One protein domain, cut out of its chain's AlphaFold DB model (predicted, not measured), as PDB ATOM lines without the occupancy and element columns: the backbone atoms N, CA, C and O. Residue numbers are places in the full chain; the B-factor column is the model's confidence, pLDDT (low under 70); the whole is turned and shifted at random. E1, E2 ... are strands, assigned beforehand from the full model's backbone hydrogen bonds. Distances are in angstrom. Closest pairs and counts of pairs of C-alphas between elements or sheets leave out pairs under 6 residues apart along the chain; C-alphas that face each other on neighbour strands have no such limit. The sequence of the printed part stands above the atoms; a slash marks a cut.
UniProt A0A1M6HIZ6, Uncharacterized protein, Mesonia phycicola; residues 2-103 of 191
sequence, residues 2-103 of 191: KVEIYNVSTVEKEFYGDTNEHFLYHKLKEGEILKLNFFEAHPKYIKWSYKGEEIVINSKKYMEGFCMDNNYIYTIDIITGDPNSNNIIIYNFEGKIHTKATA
ATOM      1  N   LYS A   2     -33.759  -0.687 -36.508       71.75
ATOM      2  CA  LYS A   2     -34.679   0.454 -36.614       71.75
ATOM      3  C   LYS A   2     -34.117   1.603 -35.777       71.75
ATOM      4  O   LYS A   2     -33.873   1.404 -34.587       71.75
ATOM      5  N   VAL A   3     -33.892   2.757 -36.399       77.31
ATOM      6  CA  VAL A   3     -33.419   3.973 -35.715       77.31
ATOM      7  C   VAL A   3     -34.536   5.001 -35.698       77.31
ATOM      8  O   VAL A   3     -35.114   5.276 -36.743       77.31
ATOM      9  N   GLU A   4     -34.821   5.542 -34.522       81.94
ATOM     10  CA  GLU A   4     -35.796   6.594 -34.256       81.94
ATOM     11  C   GLU A   4     -35.093   7.940 -34.116       81.94
ATOM     12  O   GLU A   4     -34.129   8.084 -33.360       81.94
ATOM     13  N   ILE A   5     -35.566   8.929 -34.869       81.19
ATOM     14  CA  ILE A   5     -34.927  10.239 -34.963       81.19
ATOM     15  C   ILE A   5     -35.964  11.335 -34.783       81.19
ATOM     16  O   ILE A   5     -36.997  11.302 -35.445       81.19
ATOM     17  N   TYR A   6     -35.648  12.339 -33.963       79.06
ATOM     18  CA  TYR A   6     -36.485  13.525 -33.774       79.06
ATOM     19  C   TYR A   6     -35.798  14.728 -34.416       79.06
ATOM     20  O   TYR A   6     -34.808  15.260 -33.899       79.06
ATOM     21  N   ASN A   7     -36.307  15.114 -35.588       73.44
ATOM     22  CA  ASN A   7     -35.729  16.166 -36.423       73.44
ATOM     23  C   ASN A   7     -36.333  17.540 -36.099       73.44
ATOM     24  O   ASN A   7     -37.555  17.691 -36.045       73.44
ATOM     25  N   VAL A   8     -35.474  18.549 -35.933       61.44
ATOM     26  CA  VAL A   8     -35.880  19.917 -35.579       61.44
ATOM     27  C   VAL A   8     -36.351  20.711 -36.803       61.44
ATOM     28  O   VAL A   8     -37.258  21.534 -36.679       61.44
ATOM     29  N   SER A   9     -35.802  20.450 -37.996       63.28
ATOM     30  CA  SER A   9     -36.073  21.258 -39.202       63.28
ATOM     31  C   SER A   9     -37.499  21.115 -39.747       63.28
ATOM     32  O   SER A   9     -37.982  22.003 -40.447       63.28
ATOM     33  N   THR A  10     -38.201  20.028 -39.409       58.78
ATOM     34  CA  THR A  10     -39.525  19.694 -39.963       58.78
ATOM     35  C   THR A  10     -40.652  19.642 -38.928       58.78
ATOM     36  O   THR A  10     -41.717  19.115 -39.255       58.78
ATOM     37  N   VAL A  11     -40.439  20.198 -37.721       58.03
ATOM     38  CA  VAL A  11     -41.316  20.103 -36.527       58.03
ATOM     39  C   VAL A  11     -41.297  18.699 -35.921       58.03
ATOM     40  O   VAL A  11     -42.014  17.850 -36.421       58.03
ATOM     41  N   GLU A  12     -40.476  18.466 -34.885       61.88
ATOM     42  CA  GLU A  12     -40.306  17.216 -34.102       61.88
ATOM     43  C   GLU A  12     -41.133  16.008 -34.598       61.88
ATOM     44  O   GLU A  12     -42.150  15.635 -34.013       61.88
ATOM     45  N   LYS A  13     -40.703  15.395 -35.709       70.19
ATOM     46  CA  LYS A  13     -41.303  14.156 -36.234       70.19
ATOM     47  C   LYS A  13     -40.386  12.989 -35.926       70.19
ATOM     48  O   LYS A  13     -39.173  13.128 -36.055       70.19
ATOM     49  N   GLU A  14     -40.983  11.856 -35.581       78.12
ATOM     50  CA  GLU A  14     -40.290  10.579 -35.434       78.12
ATOM     51  C   GLU A  14     -40.051   9.970 -36.820       78.12
ATOM     52  O   GLU A  14     -41.000   9.652 -37.543       78.12
ATOM     53  N   PHE A  15     -38.785   9.849 -37.208       80.06
ATOM     54  CA  PHE A  15     -38.374   9.172 -38.433       80.06
ATOM     55  C   PHE A  15     -37.752   7.817 -38.129       80.06
ATOM     56  O   PHE A  15     -37.085   7.646 -37.114       80.06
ATOM     57  N   TYR A  16     -37.916   6.900 -39.073       81.00
ATOM     58  CA  TYR A  16     -37.399   5.546 -39.047       81.00
ATOM     59  C   TYR A  16     -36.375   5.354 -40.153       81.00
ATOM     60  O   TYR A  16     -36.669   5.615 -41.317       81.00
ATOM     61  N   GLY A  17     -35.183   4.890 -39.801       77.12
ATOM     62  CA  GLY A  17     -34.167   4.490 -40.770       77.12
ATOM     63  C   GLY A  17     -33.934   2.982 -40.770       77.12
ATOM     64  O   GLY A  17     -33.975   2.357 -39.705       77.12
ATOM     65  N   ASP A  18     -33.632   2.432 -41.947       72.06
ATOM     66  CA  ASP A  18     -32.999   1.117 -42.120       72.06
ATOM     67  C   ASP A  18     -31.547   1.330 -42.564       72.06
ATOM     68  O   ASP A  18     -31.261   2.195 -43.384       72.06
ATOM     69  N   THR A  19     -30.616   0.553 -42.022       69.88
ATOM     70  CA  THR A  19     -29.182   0.653 -42.325       69.88
ATOM     71  C   THR A  19     -28.837   0.283 -43.769       69.88
ATOM     72  O   THR A  19     -27.763   0.644 -44.253       69.88
ATOM     73  N   ASN A  20     -29.745  -0.399 -44.469       68.69
ATOM     74  CA  ASN A  20     -29.614  -0.719 -45.890       68.69
ATOM     75  C   ASN A  20     -30.173   0.374 -46.808       68.69
ATOM     76  O   ASN A  20     -29.968   0.324 -48.021       68.69
ATOM     77  N   GLU A  21     -30.877   1.361 -46.251       68.44
ATOM     78  CA  GLU A  21     -31.554   2.398 -47.016       68.44
ATOM     79  C   GLU A  21     -30.962   3.774 -46.691       68.44
ATOM     80  O   GLU A  21     -30.787   4.167 -45.544       68.44
ATOM     81  N   HIS A  22     -30.639   4.554 -47.723       73.75
ATOM     82  CA  HIS A  22     -30.010   5.879 -47.580       73.75
ATOM     83  C   HIS A  22     -30.990   6.996 -47.175       73.75
ATOM     84  O   HIS A  22     -30.745   8.180 -47.431       73.75
ATOM     85  N   PHE A  23     -32.122   6.606 -46.596       79.69
ATOM     86  CA  PHE A  23     -33.271   7.457 -46.361       79.69
ATOM     87  C   PHE A  23     -33.887   7.193 -44.995       79.69
ATOM     88  O   PHE A  23     -33.790   6.110 -44.419       79.69
ATOM     89  N   LEU A  24     -34.566   8.222 -44.521       83.31
ATOM     90  CA  LEU A  24     -35.416   8.209 -43.352       83.31
ATOM     91  C   LEU A  24     -36.875   8.234 -43.787       83.31
ATOM     92  O   LEU A  24     -37.234   8.890 -44.766       83.31
ATOM     93  N   TYR A  25     -37.719   7.560 -43.019       85.56
ATOM     94  CA  TYR A  25     -39.133   7.385 -43.315       85.56
ATOM     95  C   TYR A  25     -39.989   7.862 -42.158       85.56
ATOM     96  O   TYR A  25     -39.768   7.479 -41.015       85.56
ATOM     97  N   HIS A  26     -41.009   8.656 -42.444       82.81
ATOM     98  CA  HIS A  26     -42.013   9.046 -41.466       82.81
ATOM     99  C   HIS A  26     -43.394   8.634 -41.966       82.81
ATOM    100  O   HIS A  26     -43.808   9.022 -43.060       82.81
ATOM    101  N   LYS A  27     -44.106   7.834 -41.170       79.69
ATOM    102  CA  LYS A  27     -45.453   7.371 -41.508       79.69
ATOM    103  C   LYS A  27     -46.486   8.402 -41.064       79.69
ATOM    104  O   LYS A  27     -46.584   8.713 -39.878       79.69
ATOM    105  N   LEU A  28     -47.275   8.897 -42.010       79.25
ATOM    106  CA  LEU A  28     -48.363   9.839 -41.765       79.25
ATOM    107  C   LEU A  28     -49.658   9.103 -41.376       79.25
ATOM    108  O   LEU A  28     -49.801   7.894 -41.580       79.25
ATOM    109  N   LYS A  29     -50.625   9.845 -40.814       76.94
ATOM    110  CA  LYS A  29     -51.903   9.301 -40.307       76.94
ATOM    111  C   LYS A  29     -52.725   8.560 -41.373       76.94
ATOM    112  O   LYS A  29     -53.455   7.641 -41.027       76.94
ATOM    113  N   GLU A  30     -52.573   8.923 -42.643       78.19
ATOM    114  CA  GLU A  30     -53.330   8.363 -43.774       78.19
ATOM    115  C   GLU A  30     -52.613   7.186 -44.460       78.19
ATOM    116  O   GLU A  30     -53.050   6.698 -45.496       78.19
ATOM    117  N   GLY A  31     -51.509   6.696 -43.882       76.31
ATOM    118  CA  GLY A  31     -50.718   5.602 -44.453       76.31
ATOM    119  C   GLY A  31     -49.679   6.045 -45.485       76.31
ATOM    120  O   GLY A  31     -48.859   5.225 -45.893       76.31
ATOM    121  N   GLU A  32     -49.656   7.327 -45.850       81.38
ATOM    122  CA  GLU A  32     -48.590   7.927 -46.652       81.38
ATOM    123  C   GLU A  32     -47.231   7.855 -45.933       81.38
ATOM    124  O   GLU A  32     -47.143   7.949 -44.703       81.38
ATOM    125  N   ILE A  33     -46.154   7.706 -46.709       82.50
ATOM    126  CA  ILE A  33     -44.779   7.652 -46.207       82.50
ATOM    127  C   ILE A  33     -44.027   8.873 -46.727       82.50
ATOM    128  O   ILE A  33     -43.778   9.000 -47.926       82.50
ATOM    129  N   LEU A  34     -43.619   9.749 -45.812       83.06
ATOM    130  CA  LEU A  34     -42.666  10.806 -46.110       83.06
ATOM    131  C   LEU A  34     -41.258  10.209 -46.114       83.06
ATOM    132  O   LEU A  34     -40.839   9.607 -45.126       83.06
ATOM    133  N   LYS A  35     -40.528  10.414 -47.207       84.31
ATOM    134  CA  LYS A  35     -39.136   9.996 -47.376       84.31
ATOM    135  C   LYS A  35     -38.225  11.221 -47.293       84.31
ATOM    136  O   LYS A  35     -38.479  12.209 -47.975       84.31
ATOM    137  N   LEU A  36     -37.183  11.148 -46.474       81.06
ATOM    138  CA  LEU A  36     -36.223  12.226 -46.229       81.06
ATOM    139  C   LEU A  36     -34.800  11.707 -46.463       81.06
ATOM    140  O   LEU A  36     -34.479  10.586 -46.060       81.06
ATOM    141  N   ASN A  37     -33.931  12.490 -47.102       80.81
ATOM    142  CA  ASN A  37     -32.521  12.117 -47.207       80.81
ATOM    143  C   ASN A  37     -31.809  12.335 -45.869       80.81
ATOM    144  O   ASN A  37     -32.102  13.283 -45.144       80.81
ATOM    145  N   PHE A  38     -30.795  11.518 -45.575       81.38
ATOM    146  CA  PHE A  38     -29.963  11.706 -44.383       81.38
ATOM    147  C   PHE A  38     -29.364  13.118 -44.260       81.38
ATOM    148  O   PHE A  38     -29.365  13.678 -43.169       81.38
ATOM    149  N   PHE A  39     -28.935  13.736 -45.368       76.69
ATOM    150  CA  PHE A  39     -28.364  15.090 -45.338       76.69
ATOM    151  C   PHE A  39     -29.355  16.186 -44.906       76.69
ATOM    152  O   PHE A  39     -28.926  17.287 -44.585       76.69
ATOM    153  N   GLU A  40     -30.663  15.915 -44.936       77.69
ATOM    154  CA  GLU A  40     -31.730  16.860 -44.562       77.69
ATOM    155  C   GLU A  40     -32.142  16.701 -43.088       77.69
ATOM    156  O   GLU A  40     -33.012  17.418 -42.578       77.69
ATOM    157  N   ALA A  41     -31.550  15.722 -42.400       81.69
ATOM    158  CA  ALA A  41     -31.848  15.408 -41.019       81.69
ATOM    159  C   ALA A  41     -30.897  16.134 -40.066       81.69
ATOM    160  O   ALA A  41     -29.690  15.896 -40.069       81.69
ATOM    161  N   HIS A  42     -31.483  16.953 -39.189       85.44
ATOM    162  CA  HIS A  42     -30.779  17.677 -38.132       85.44
ATOM    163  C   HIS A  42     -31.324  17.251 -36.764       85.44
ATOM    164  O   HIS A  42     -32.147  17.951 -36.155       85.44
ATOM    165  N   PRO A  43     -30.975  16.037 -36.309       86.00
ATOM    166  CA  PRO A  43     -31.610  15.451 -35.147       86.00
ATOM    167  C   PRO A  43     -31.121  16.072 -33.849       86.00
ATOM    168  O   PRO A  43     -29.943  16.369 -33.684       86.00
ATOM    169  N   LYS A  44     -32.025  16.211 -32.882       85.88
ATOM    170  CA  LYS A  44     -31.650  16.524 -31.492       85.88
ATOM    171  C   LYS A  44     -31.497  15.258 -30.644       85.88
ATOM    172  O   LYS A  44     -30.773  15.242 -29.651       85.88
ATOM    173  N   TYR A  45     -32.179  14.201 -31.071       88.56
ATOM    174  CA  TYR A  45     -32.276  12.923 -30.391       88.56
ATOM    175  C   TYR A  45     -32.247  11.788 -31.414       88.56
ATOM    176  O   TYR A  45     -32.935  11.857 -32.441       88.56
ATOM    177  N   ILE A  46     -31.472  10.749 -31.107       90.31
ATOM    178  CA  ILE A  46     -31.362   9.514 -31.887       90.31
ATOM    179  C   ILE A  46     -31.498   8.337 -30.921       90.31
ATOM    180  O   ILE A  46     -30.805   8.293 -29.904       90.31
ATOM    181  N   LYS A  47     -32.353   7.373 -31.253       91.19
ATOM    182  CA  LYS A  47     -32.597   6.163 -30.462       91.19
ATOM    183  C   LYS A  47     -32.591   4.921 -31.334       91.19
ATOM    184  O   LYS A  47     -33.088   4.945 -32.455       91.19
ATOM    185  N   TRP A  48     -32.060   3.820 -30.820       90.38
ATOM    186  CA  TRP A  48     -32.145   2.517 -31.477       90.38
ATOM    187  C   TRP A  48     -32.075   1.383 -30.456       90.38
ATOM    188  O   TRP A  48     -31.757   1.599 -29.288       90.38
ATOM    189  N   SER A  49     -32.370   0.161 -30.903       89.12
ATOM    190  CA  SER A  49     -32.147  -1.041 -30.101       89.12
ATOM    191  C   SER A  49     -30.999  -1.870 -30.663       89.12
ATOM    192  O   SER A  49     -30.928  -2.114 -31.872       89.12
ATOM    193  N   TYR A  50     -30.116  -2.327 -29.777       87.81
ATOM    194  CA  TYR A  50     -28.994  -3.193 -30.108       87.81
ATOM    195  C   TYR A  50     -28.838  -4.277 -29.039       87.81
ATOM    196  O   TYR A  50     -28.754  -3.982 -27.855       87.81
ATOM    197  N   LYS A  51     -28.838  -5.553 -29.456       89.94
ATOM    198  CA  LYS A  51     -28.716  -6.726 -28.561       89.94
ATOM    199  C   LYS A  51     -29.706  -6.742 -27.376       89.94
ATOM    200  O   LYS A  51     -29.400  -7.289 -26.325       89.94
ATOM    201  N   GLY A  52     -30.904  -6.187 -27.565       88.25
ATOM    202  CA  GLY A  52     -31.942  -6.121 -26.528       88.25
ATOM    203  C   GLY A  52     -31.822  -4.923 -25.584       88.25
ATOM    204  O   GLY A  52     -32.695  -4.740 -24.743       88.25
ATOM    205  N   GLU A  53     -30.798  -4.086 -25.749       90.62
ATOM    206  CA  GLU A  53     -30.654  -2.823 -25.030       90.62
ATOM    207  C   GLU A  53     -31.179  -1.660 -25.875       90.62
ATOM    208  O   GLU A  53     -31.147  -1.695 -27.110       90.62
ATOM    209  N   GLU A  54     -31.693  -0.635 -25.199       93.00
ATOM    210  CA  GLU A  54     -32.073   0.635 -25.806       93.00
ATOM    211  C   GLU A  54     -30.909   1.616 -25.674       93.00
ATOM    212  O   GLU A  54     -30.431   1.880 -24.571       93.00
ATOM    213  N   ILE A  55     -30.467   2.159 -26.805       93.06
ATOM    214  CA  ILE A  55     -29.366   3.111 -26.878       93.06
ATOM    215  C   ILE A  55     -29.906   4.458 -27.337       93.06
ATOM    216  O   ILE A  55     -30.729   4.537 -28.252       93.06
ATOM    217  N   VAL A  56     -29.433   5.522 -26.691       91.06
ATOM    218  CA  VAL A  56     -29.907   6.885 -26.909       91.06
ATOM    219  C   VAL A  56     -28.725   7.843 -26.982       91.06
ATOM    220  O   VAL A  56     -27.882   7.870 -26.088       91.06
ATOM    221  N   ILE A  57     -28.711   8.683 -28.016       88.44
ATOM    222  CA  ILE A  57     -27.856   9.866 -28.102       88.44
ATOM    223  C   ILE A  57     -28.753  11.098 -28.013       88.44
ATOM    224  O   ILE A  57     -29.715  11.244 -28.769       88.44
ATOM    225  N   ASN A  58     -28.414  12.002 -27.098       84.94
ATOM    226  CA  ASN A  58     -29.108  13.268 -26.902       84.94
ATOM    227  C   ASN A  58     -28.092  14.413 -26.963       84.94
ATOM    228  O   ASN A  58     -27.147  14.428 -26.170       84.94
ATOM    229  N   SER A  59     -28.290  15.364 -27.877       79.88
ATOM    230  CA  SER A  59     -27.450  16.560 -27.958       79.88
ATOM    231  C   SER A  59     -28.170  17.778 -27.379       79.88
ATOM    232  O   SER A  59     -29.390  17.940 -27.460       79.88
ATOM    233  N   LYS A  60     -27.390  18.670 -26.758       76.62
ATOM    234  CA  LYS A  60     -27.900  19.948 -26.236       76.62
ATOM    235  C   LYS A  60     -28.366  20.865 -27.370       76.62
ATOM    236  O   LYS A  60     -29.292  21.654 -27.175       76.62
ATOM    237  N   LYS A  61     -27.712  20.767 -28.529       78.94
ATOM    238  CA  LYS A  61     -28.064  21.457 -29.775       78.94
ATOM    239  C   LYS A  61     -28.576  20.427 -30.784       78.94
ATOM    240  O   LYS A  61     -28.484  19.229 -30.549       78.94
ATOM    241  N   TYR A  62     -29.170  20.880 -31.883       79.75
ATOM    242  CA  TYR A  62     -29.413  19.966 -32.996       79.75
ATOM    243  C   TYR A  62     -28.065  19.577 -33.609       79.75
ATOM    244  O   TYR A  62     -27.159  20.405 -33.693       79.75
ATOM    245  N   MET A  63     -27.940  18.321 -34.013       86.81
ATOM    246  CA  MET A  63     -26.811  17.858 -34.805       86.81
ATOM    247  C   MET A  63     -26.956  18.426 -36.214       86.81
ATOM    248  O   MET A  63     -28.044  18.411 -36.792       86.81
ATOM    249  N   GLU A  64     -25.866  18.926 -36.779       83.88
ATOM    250  CA  GLU A  64     -25.880  19.583 -38.090       83.88
ATOM    251  C   GLU A  64     -25.885  18.588 -39.252       83.88
ATOM    252  O   GLU A  64     -26.121  18.960 -40.396       83.88
ATOM    253  N   GLY A  65     -25.725  17.301 -38.964       85.81
ATOM    254  CA  GLY A  65     -25.975  16.254 -39.932       85.81
ATOM    255  C   GLY A  65     -26.011  14.879 -39.299       85.81
ATOM    256  O   GLY A  65     -25.524  14.661 -38.185       85.81
ATOM    257  N   PHE A  66     -26.602  13.958 -40.046       89.06
ATOM    258  CA  PHE A  66     -26.806  12.575 -39.661       89.06
ATOM    259  C   PHE A  66     -26.554  11.664 -40.861       89.06
ATOM    260  O   PHE A  66     -26.880  12.017 -41.991       89.06
ATOM    261  N   CYS A  67     -25.969  10.497 -40.624       89.81
ATOM    262  CA  CYS A  67     -25.893   9.387 -41.568       89.81
ATOM    263  C   CYS A  67     -25.742   8.084 -40.772       89.81
ATOM    264  O   CYS A  67     -25.381   8.107 -39.595       89.81
ATOM    265  N   MET A  68     -25.983   6.935 -41.392       89.62
ATOM    266  CA  MET A  68     -25.714   5.633 -40.779       89.62
ATOM    267  C   MET A  68     -25.454   4.565 -41.840       89.62
ATOM    268  O   MET A  68     -25.882   4.703 -42.988       89.62
ATOM    269  N   ASP A  69     -24.771   3.499 -41.438       86.88
ATOM    270  CA  ASP A  69     -24.652   2.258 -42.204       86.88
ATOM    271  C   ASP A  69     -24.851   1.035 -41.299       86.88
ATOM    272  O   ASP A  69     -25.324   1.143 -40.171       86.88
ATOM    273  N   ASN A  70     -24.500  -0.148 -41.805       84.81
ATOM    274  CA  ASN A  70     -24.621  -1.418 -41.090       84.81
ATOM    275  C   ASN A  70     -23.668  -1.580 -39.893       84.81
ATOM    276  O   ASN A  70     -23.776  -2.585 -39.198       84.81
ATOM    277  N   ASN A  71     -22.755  -0.640 -39.644       86.69
ATOM    278  CA  ASN A  71     -21.763  -0.724 -38.571       86.69
ATOM    279  C   ASN A  71     -21.776   0.495 -37.632       86.69
ATOM    280  O   ASN A  71     -21.476   0.343 -36.446       86.69
ATOM    281  N   TYR A  72     -22.092   1.689 -38.146       91.12
ATOM    282  CA  TYR A  72     -21.921   2.947 -37.418       91.12
ATOM    283  C   TYR A  72     -23.069   3.939 -37.624       91.12
ATOM    284  O   TYR A  72     -23.766   3.935 -38.642       91.12
ATOM    285  N   ILE A  73     -23.208   4.838 -36.648       90.94
ATOM    286  CA  ILE A  73     -24.025   6.052 -36.725       90.94
ATOM    287  C   ILE A  73     -23.079   7.254 -36.769       90.94
ATOM    288  O   ILE A  73     -22.191   7.384 -35.929       90.94
ATOM    289  N   TYR A  74     -23.282   8.140 -37.738       92.56
ATOM    290  CA  TYR A  74     -22.446   9.307 -37.994       92.56
ATOM    291  C   TYR A  74     -23.248  10.570 -37.710       92.56
ATOM    292  O   TYR A  74     -24.353  10.742 -38.230       92.56
ATOM    293  N   THR A  75     -22.690  11.475 -36.917       91.31
ATOM    294  CA  THR A  75     -23.317  12.765 -36.627       91.31
ATOM    295  C   THR A  75     -22.316  13.897 -36.774       91.31
ATOM    296  O   THR A  75     -21.105  13.690 -36.690       91.31
ATOM    297  N   ILE A  76     -22.820  15.104 -37.003       88.50
ATOM    298  CA  ILE A  76     -22.033  16.333 -36.886       88.50
ATOM    299  C   ILE A  76     -22.548  17.058 -35.656       88.50
ATOM    300  O   ILE A  76     -23.702  17.483 -35.631       88.50
ATOM    301  N   ASP A  77     -21.719  17.140 -34.623       81.31
ATOM    302  CA  ASP A  77     -22.105  17.696 -33.330       81.31
ATOM    303  C   ASP A  77     -21.071  18.714 -32.843       81.31
ATOM    304  O   ASP A  77     -19.868  18.613 -33.114       81.31
ATOM    305  N   ILE A  78     -21.554  19.689 -32.078       64.62
ATOM    306  CA  ILE A  78     -20.710  20.651 -31.377       64.62
ATOM    307  C   ILE A  78     -20.412  20.042 -30.014       64.62
ATOM    308  O   ILE A  78     -21.231  20.100 -29.092       64.62
ATOM    309  N   ILE A  79     -19.221  19.466 -29.863       56.75
ATOM    310  CA  ILE A  79     -18.775  19.018 -28.545       56.75
ATOM    311  C   ILE A  79     -18.655  20.249 -27.645       56.75
ATOM    312  O   ILE A  79     -17.972  21.223 -27.959       56.75
ATOM    313  N   THR A  80     -19.336  20.201 -26.503       43.62
ATOM    314  CA  THR A  80     -19.339  21.273 -25.506       43.62
ATOM    315  C   THR A  80     -17.917  21.695 -25.137       43.62
ATOM    316  O   THR A  80     -17.153  20.873 -24.635       43.62
ATOM    317  N   GLY A  81     -17.590  22.973 -25.342       43.00
ATOM    318  CA  GLY A  81     -16.292  23.565 -24.994       43.00
ATOM    319  C   GLY A  81     -15.667  24.391 -26.119       43.00
ATOM    320  O   GLY A  81     -14.929  25.323 -25.825       43.00
ATOM    321  N   ASP A  82     -16.026  24.114 -27.375       47.66
ATOM    322  CA  ASP A  82     -15.606  24.912 -28.529       47.66
ATOM    323  C   ASP A  82     -16.787  25.109 -29.499       47.66
ATOM    324  O   ASP A  82     -17.109  24.216 -30.281       47.66
ATOM    325  N   PRO A  83     -17.491  26.253 -29.431       45.09
ATOM    326  CA  PRO A  83     -18.646  26.534 -30.277       45.09
ATOM    327  C   PRO A  83     -18.292  26.763 -31.754       45.09
ATOM    328  O   PRO A  83     -19.218  26.910 -32.547       45.09
ATOM    329  N   ASN A  84     -17.001  26.797 -32.108       49.41
ATOM    330  CA  ASN A  84     -16.524  27.096 -33.458       49.41
ATOM    331  C   ASN A  84     -15.958  25.871 -34.192       49.41
ATOM    332  O   ASN A  84     -15.485  26.019 -35.314       49.41
ATOM    333  N   SER A  85     -15.999  24.671 -33.599       59.59
ATOM    334  CA  SER A  85     -15.623  23.442 -34.303       59.59
ATOM    335  C   SER A  85     -16.766  22.433 -34.299       59.59
ATOM    336  O   SER A  85     -16.981  21.669 -33.354       59.59
ATOM    337  N   ASN A  86     -17.497  22.389 -35.410       74.94
ATOM    338  CA  ASN A  86     -18.290  21.212 -35.732       74.94
ATOM    339  C   ASN A  86     -17.338  20.015 -35.808       74.94
ATOM    340  O   ASN A  86     -16.293  20.075 -36.457       74.94
ATOM    341  N   ASN A  87     -17.663  18.939 -35.102       86.38
ATOM    342  CA  ASN A  87     -16.895  17.706 -35.144       86.38
ATOM    343  C   ASN A  87     -17.782  16.604 -35.706       86.38
ATOM    344  O   ASN A  87     -18.961  16.509 -35.366       86.38
ATOM    345  N   ILE A  88     -17.202  15.746 -36.537       91.25
ATOM    346  CA  ILE A  88     -17.874  14.516 -36.942       91.25
ATOM    347  C   ILE A  88     -17.654  13.504 -35.830       91.25
ATOM    348  O   ILE A  88     -16.511  13.189 -35.486       91.25
ATOM    349  N   ILE A  89     -18.749  13.006 -35.271       91.88
ATOM    350  CA  ILE A  89     -18.743  11.976 -34.243       91.88
ATOM    351  C   ILE A  89     -19.272  10.690 -34.856       91.88
ATOM    352  O   ILE A  89     -20.356  10.659 -35.438       91.88
ATOM    353  N   ILE A  90     -18.488   9.629 -34.729       92.81
ATOM    354  CA  ILE A  90     -18.840   8.299 -35.212       92.81
ATOM    355  C   ILE A  90     -19.107   7.441 -33.986       92.81
ATOM    356  O   ILE A  90     -18.212   7.215 -33.169       92.81
ATOM    357  N   TYR A  91     -20.340   6.974 -33.854       92.56
ATOM    358  CA  TYR A  91     -20.777   6.100 -32.779       92.56
ATOM    359  C   TYR A  91     -20.837   4.660 -33.269       92.56
ATOM    360  O   TYR A  91     -21.344   4.378 -34.359       92.56
ATOM    361  N   ASN A  92     -20.366   3.735 -32.437       92.06
ATOM    362  CA  ASN A  92     -20.713   2.328 -32.603       92.06
ATOM    363  C   ASN A  92     -22.162   2.078 -32.142       92.06
ATOM    364  O   ASN A  92     -22.790   2.926 -31.504       92.06
ATOM    365  N   PHE A  93     -22.708   0.895 -32.427       89.62
ATOM    366  CA  PHE A  93     -24.085   0.566 -32.035       89.62
ATOM    367  C   PHE A  93     -24.307   0.350 -30.537       89.62
ATOM    368  O   PHE A  93     -25.452   0.219 -30.123       89.62
ATOM    369  N   GLU A  94     -23.254   0.362 -29.719       90.88
ATOM    370  CA  GLU A  94     -23.378   0.449 -28.257       90.88
ATOM    371  C   GLU A  94     -23.524   1.908 -27.780       90.88
ATOM    372  O   GLU A  94     -23.564   2.164 -26.581       90.88
ATOM    373  N   GLY A  95     -23.551   2.883 -28.699       87.81
ATOM    374  CA  GLY A  95     -23.671   4.310 -28.388       87.81
ATOM    375  C   GLY A  95     -22.378   4.951 -27.893       87.81
ATOM    376  O   GLY A  95     -22.390   6.094 -27.439       87.81
ATOM    377  N   LYS A  96     -21.248   4.241 -27.979       90.25
ATOM    378  CA  LYS A  96     -19.934   4.773 -27.604       90.25
ATOM    379  C   LYS A  96     -19.322   5.501 -28.792       90.25
ATOM    380  O   LYS A  96     -19.409   5.027 -29.925       90.25
ATOM    381  N   ILE A  97     -18.655   6.622 -28.518       90.75
ATOM    382  CA  ILE A  97     -17.842   7.318 -29.517       90.75
ATOM    383  C   ILE A  97     -16.716   6.372 -29.932       90.75
ATOM    384  O   ILE A  97     -15.848   6.039 -29.128       90.75
ATOM    385  N   HIS A  98     -16.765   5.925 -31.180       92.56
ATOM    386  CA  HIS A  98     -15.708   5.149 -31.809       92.56
ATOM    387  C   HIS A  98     -14.589   6.077 -32.275       92.56
ATOM    388  O   HIS A  98     -13.426   5.858 -31.945       92.56
ATOM    389  N   THR A  99     -14.973   7.148 -32.970       90.56
ATOM    390  CA  THR A  99     -14.046   8.052 -33.648       90.56
ATOM    391  C   THR A  99     -14.577   9.479 -33.612       90.56
ATOM    392  O   THR A  99     -15.786   9.716 -33.687       90.56
ATOM    393  N   LYS A 100     -13.658  10.440 -33.517       90.69
ATOM    394  CA  LYS A 100     -13.926  11.873 -33.641       90.69
ATOM    395  C   LYS A 100     -13.045  12.431 -34.751       90.69
ATOM    396  O   LYS A 100     -11.833  12.258 -34.696       90.69
ATOM    397  N   ALA A 101     -13.644  13.131 -35.707       90.69
ATOM    398  CA  ALA A 101     -12.920  13.796 -36.781       90.69
ATOM    399  C   ALA A 101     -13.174  15.303 -36.762       90.69
ATOM    400  O   ALA A 101     -14.306  15.768 -36.600       90.69
ATOM    401  N   THR A 102     -12.098  16.061 -36.939       87.88
ATOM    402  CA  THR A 102     -12.126  17.516 -37.090       87.88
ATOM    403  C   THR A 102     -12.036  17.871 -38.563       87.88
ATOM    404  O   THR A 102     -11.440  17.130 -39.348       87.88
ATOM    405  N   ALA A 103     -12.582  19.020 -38.942       85.06
ATOM    406  CA  ALA A 103     -12.477  19.485 -40.314       85.06
ATOM    407  C   ALA A 103     -10.995  19.609 -40.750       85.06
ATOM    408  O   ALA A 103     -10.166  20.108 -39.983       85.06
TER     409      ALA A 103
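What this domain is: This is residues 2 to 103 of the 191 residues of an uncharacterized protein of Mesonia phycicola (UniProt A0A1M6HIZ6). Two strongly twisted antiparallel sheets sit next to each other along the longest axis as a loose sandwich, only partly face to face, with E5 of the larger sheet near E8 of the smaller one. The larger sheet turns so far from edge to edge that its hairpin E3 and E4 runs crosswise to E5 and E6 and makes one end of the domain; E9 and E10 lie at the other end. The 102 printed residues hold ten named strands, E1 to E10 in that order along the chain, and no named helix, and the class is all strand. The larger sheet has the order E4, E3, E2, E1, E5, E6, and the smaller one E7, E8, E9, E10. The whole is compact, with a radius of gyration of the C-alphas of 13.5 A, and spans 44 by 31 by 20 A.

Where its parts are: E1 is residues 3 to 7, with C-alpha 3 at (-33.419, 3.973, -35.715). E2 is residues 13 to 17, E3 residues 23 to 27 and E4 residues 33 to 37; these four strands measure 12.4, 12.8, 13.1 and 13.1 A from first to last C-alpha. E5, residues 43 to 50, is the longest strand by residues and measures 19.5 A, from C-alpha 43 at (-31.610, 15.451, -35.147). E6 is residues 53 to 58, 16.3 A long. E7, residues 65 to 68, measures 10.7 A. E8, residues 72 to 78, measures 18.7 A, and E9, residues 86 to 92, 19.3 A. E10 is residues 97 to 102, 13.9 A long, and ends with C-alpha 102 at (-12.126, 17.516, -37.090).

How they stand to each other: In the larger sheet E4 and E6 are the edge strands. E1 to E4 form a meander, each strand the antiparallel neighbour of the one before. E1 and E2 are a hairpin at 145 degrees, with N 15 and O 5 at 2.9 A. The hairpin E2 and E3 stands at 131 degrees, with N 16 and O 25 at 2.7 A. The hairpin E3 and E4 stands at 155 degrees, with N 24 and O 36 at 2.8 A. E1 is also the antiparallel neighbour of E5, at 171 degrees, with N 4 and O 47 at 2.8 A. E5 and E6 are a hairpin at 167 degrees, with N 57 and O 46 at 2.8 A. From edge to edge the lines of this sheet's strands turn by 119 degrees. E7 to E10 form a second meander, with E7 and E10 as edge strands. Within it, N 74 and O 67 of the hairpin E7 and E8 are 2.8 A apart, N 89 and O 75 of the hairpin E8 and E9 are 2.8 A apart, and N 88 and O 101 of the hairpin E9 and E10 are 2.9 A apart. The two sheets form a sandwich, two sheets face to face, with 20 pairs of C-alphas within 10 A and their best planes 21 degrees apart. E5 and E8 are near each other, with 6 pairs of C-alphas within 10 A. The closest C-alphas of E5 and E7 are those of Pro 43 and Phe 66, 7.2 A apart. E4 and E10 are apart.

The domain as a whole: The C-alphas of Glu 30 and Gly 81, the two farthest apart, are 44.2 A from each other. The printed part has no cut and no long link; the short link E6 to E7, 6 residues, leads from one sheet to the other. The mean pLDDT of the printed part is 80.5, and residues 8 to 12, 19 to 21 and 78 to 85 are under 70.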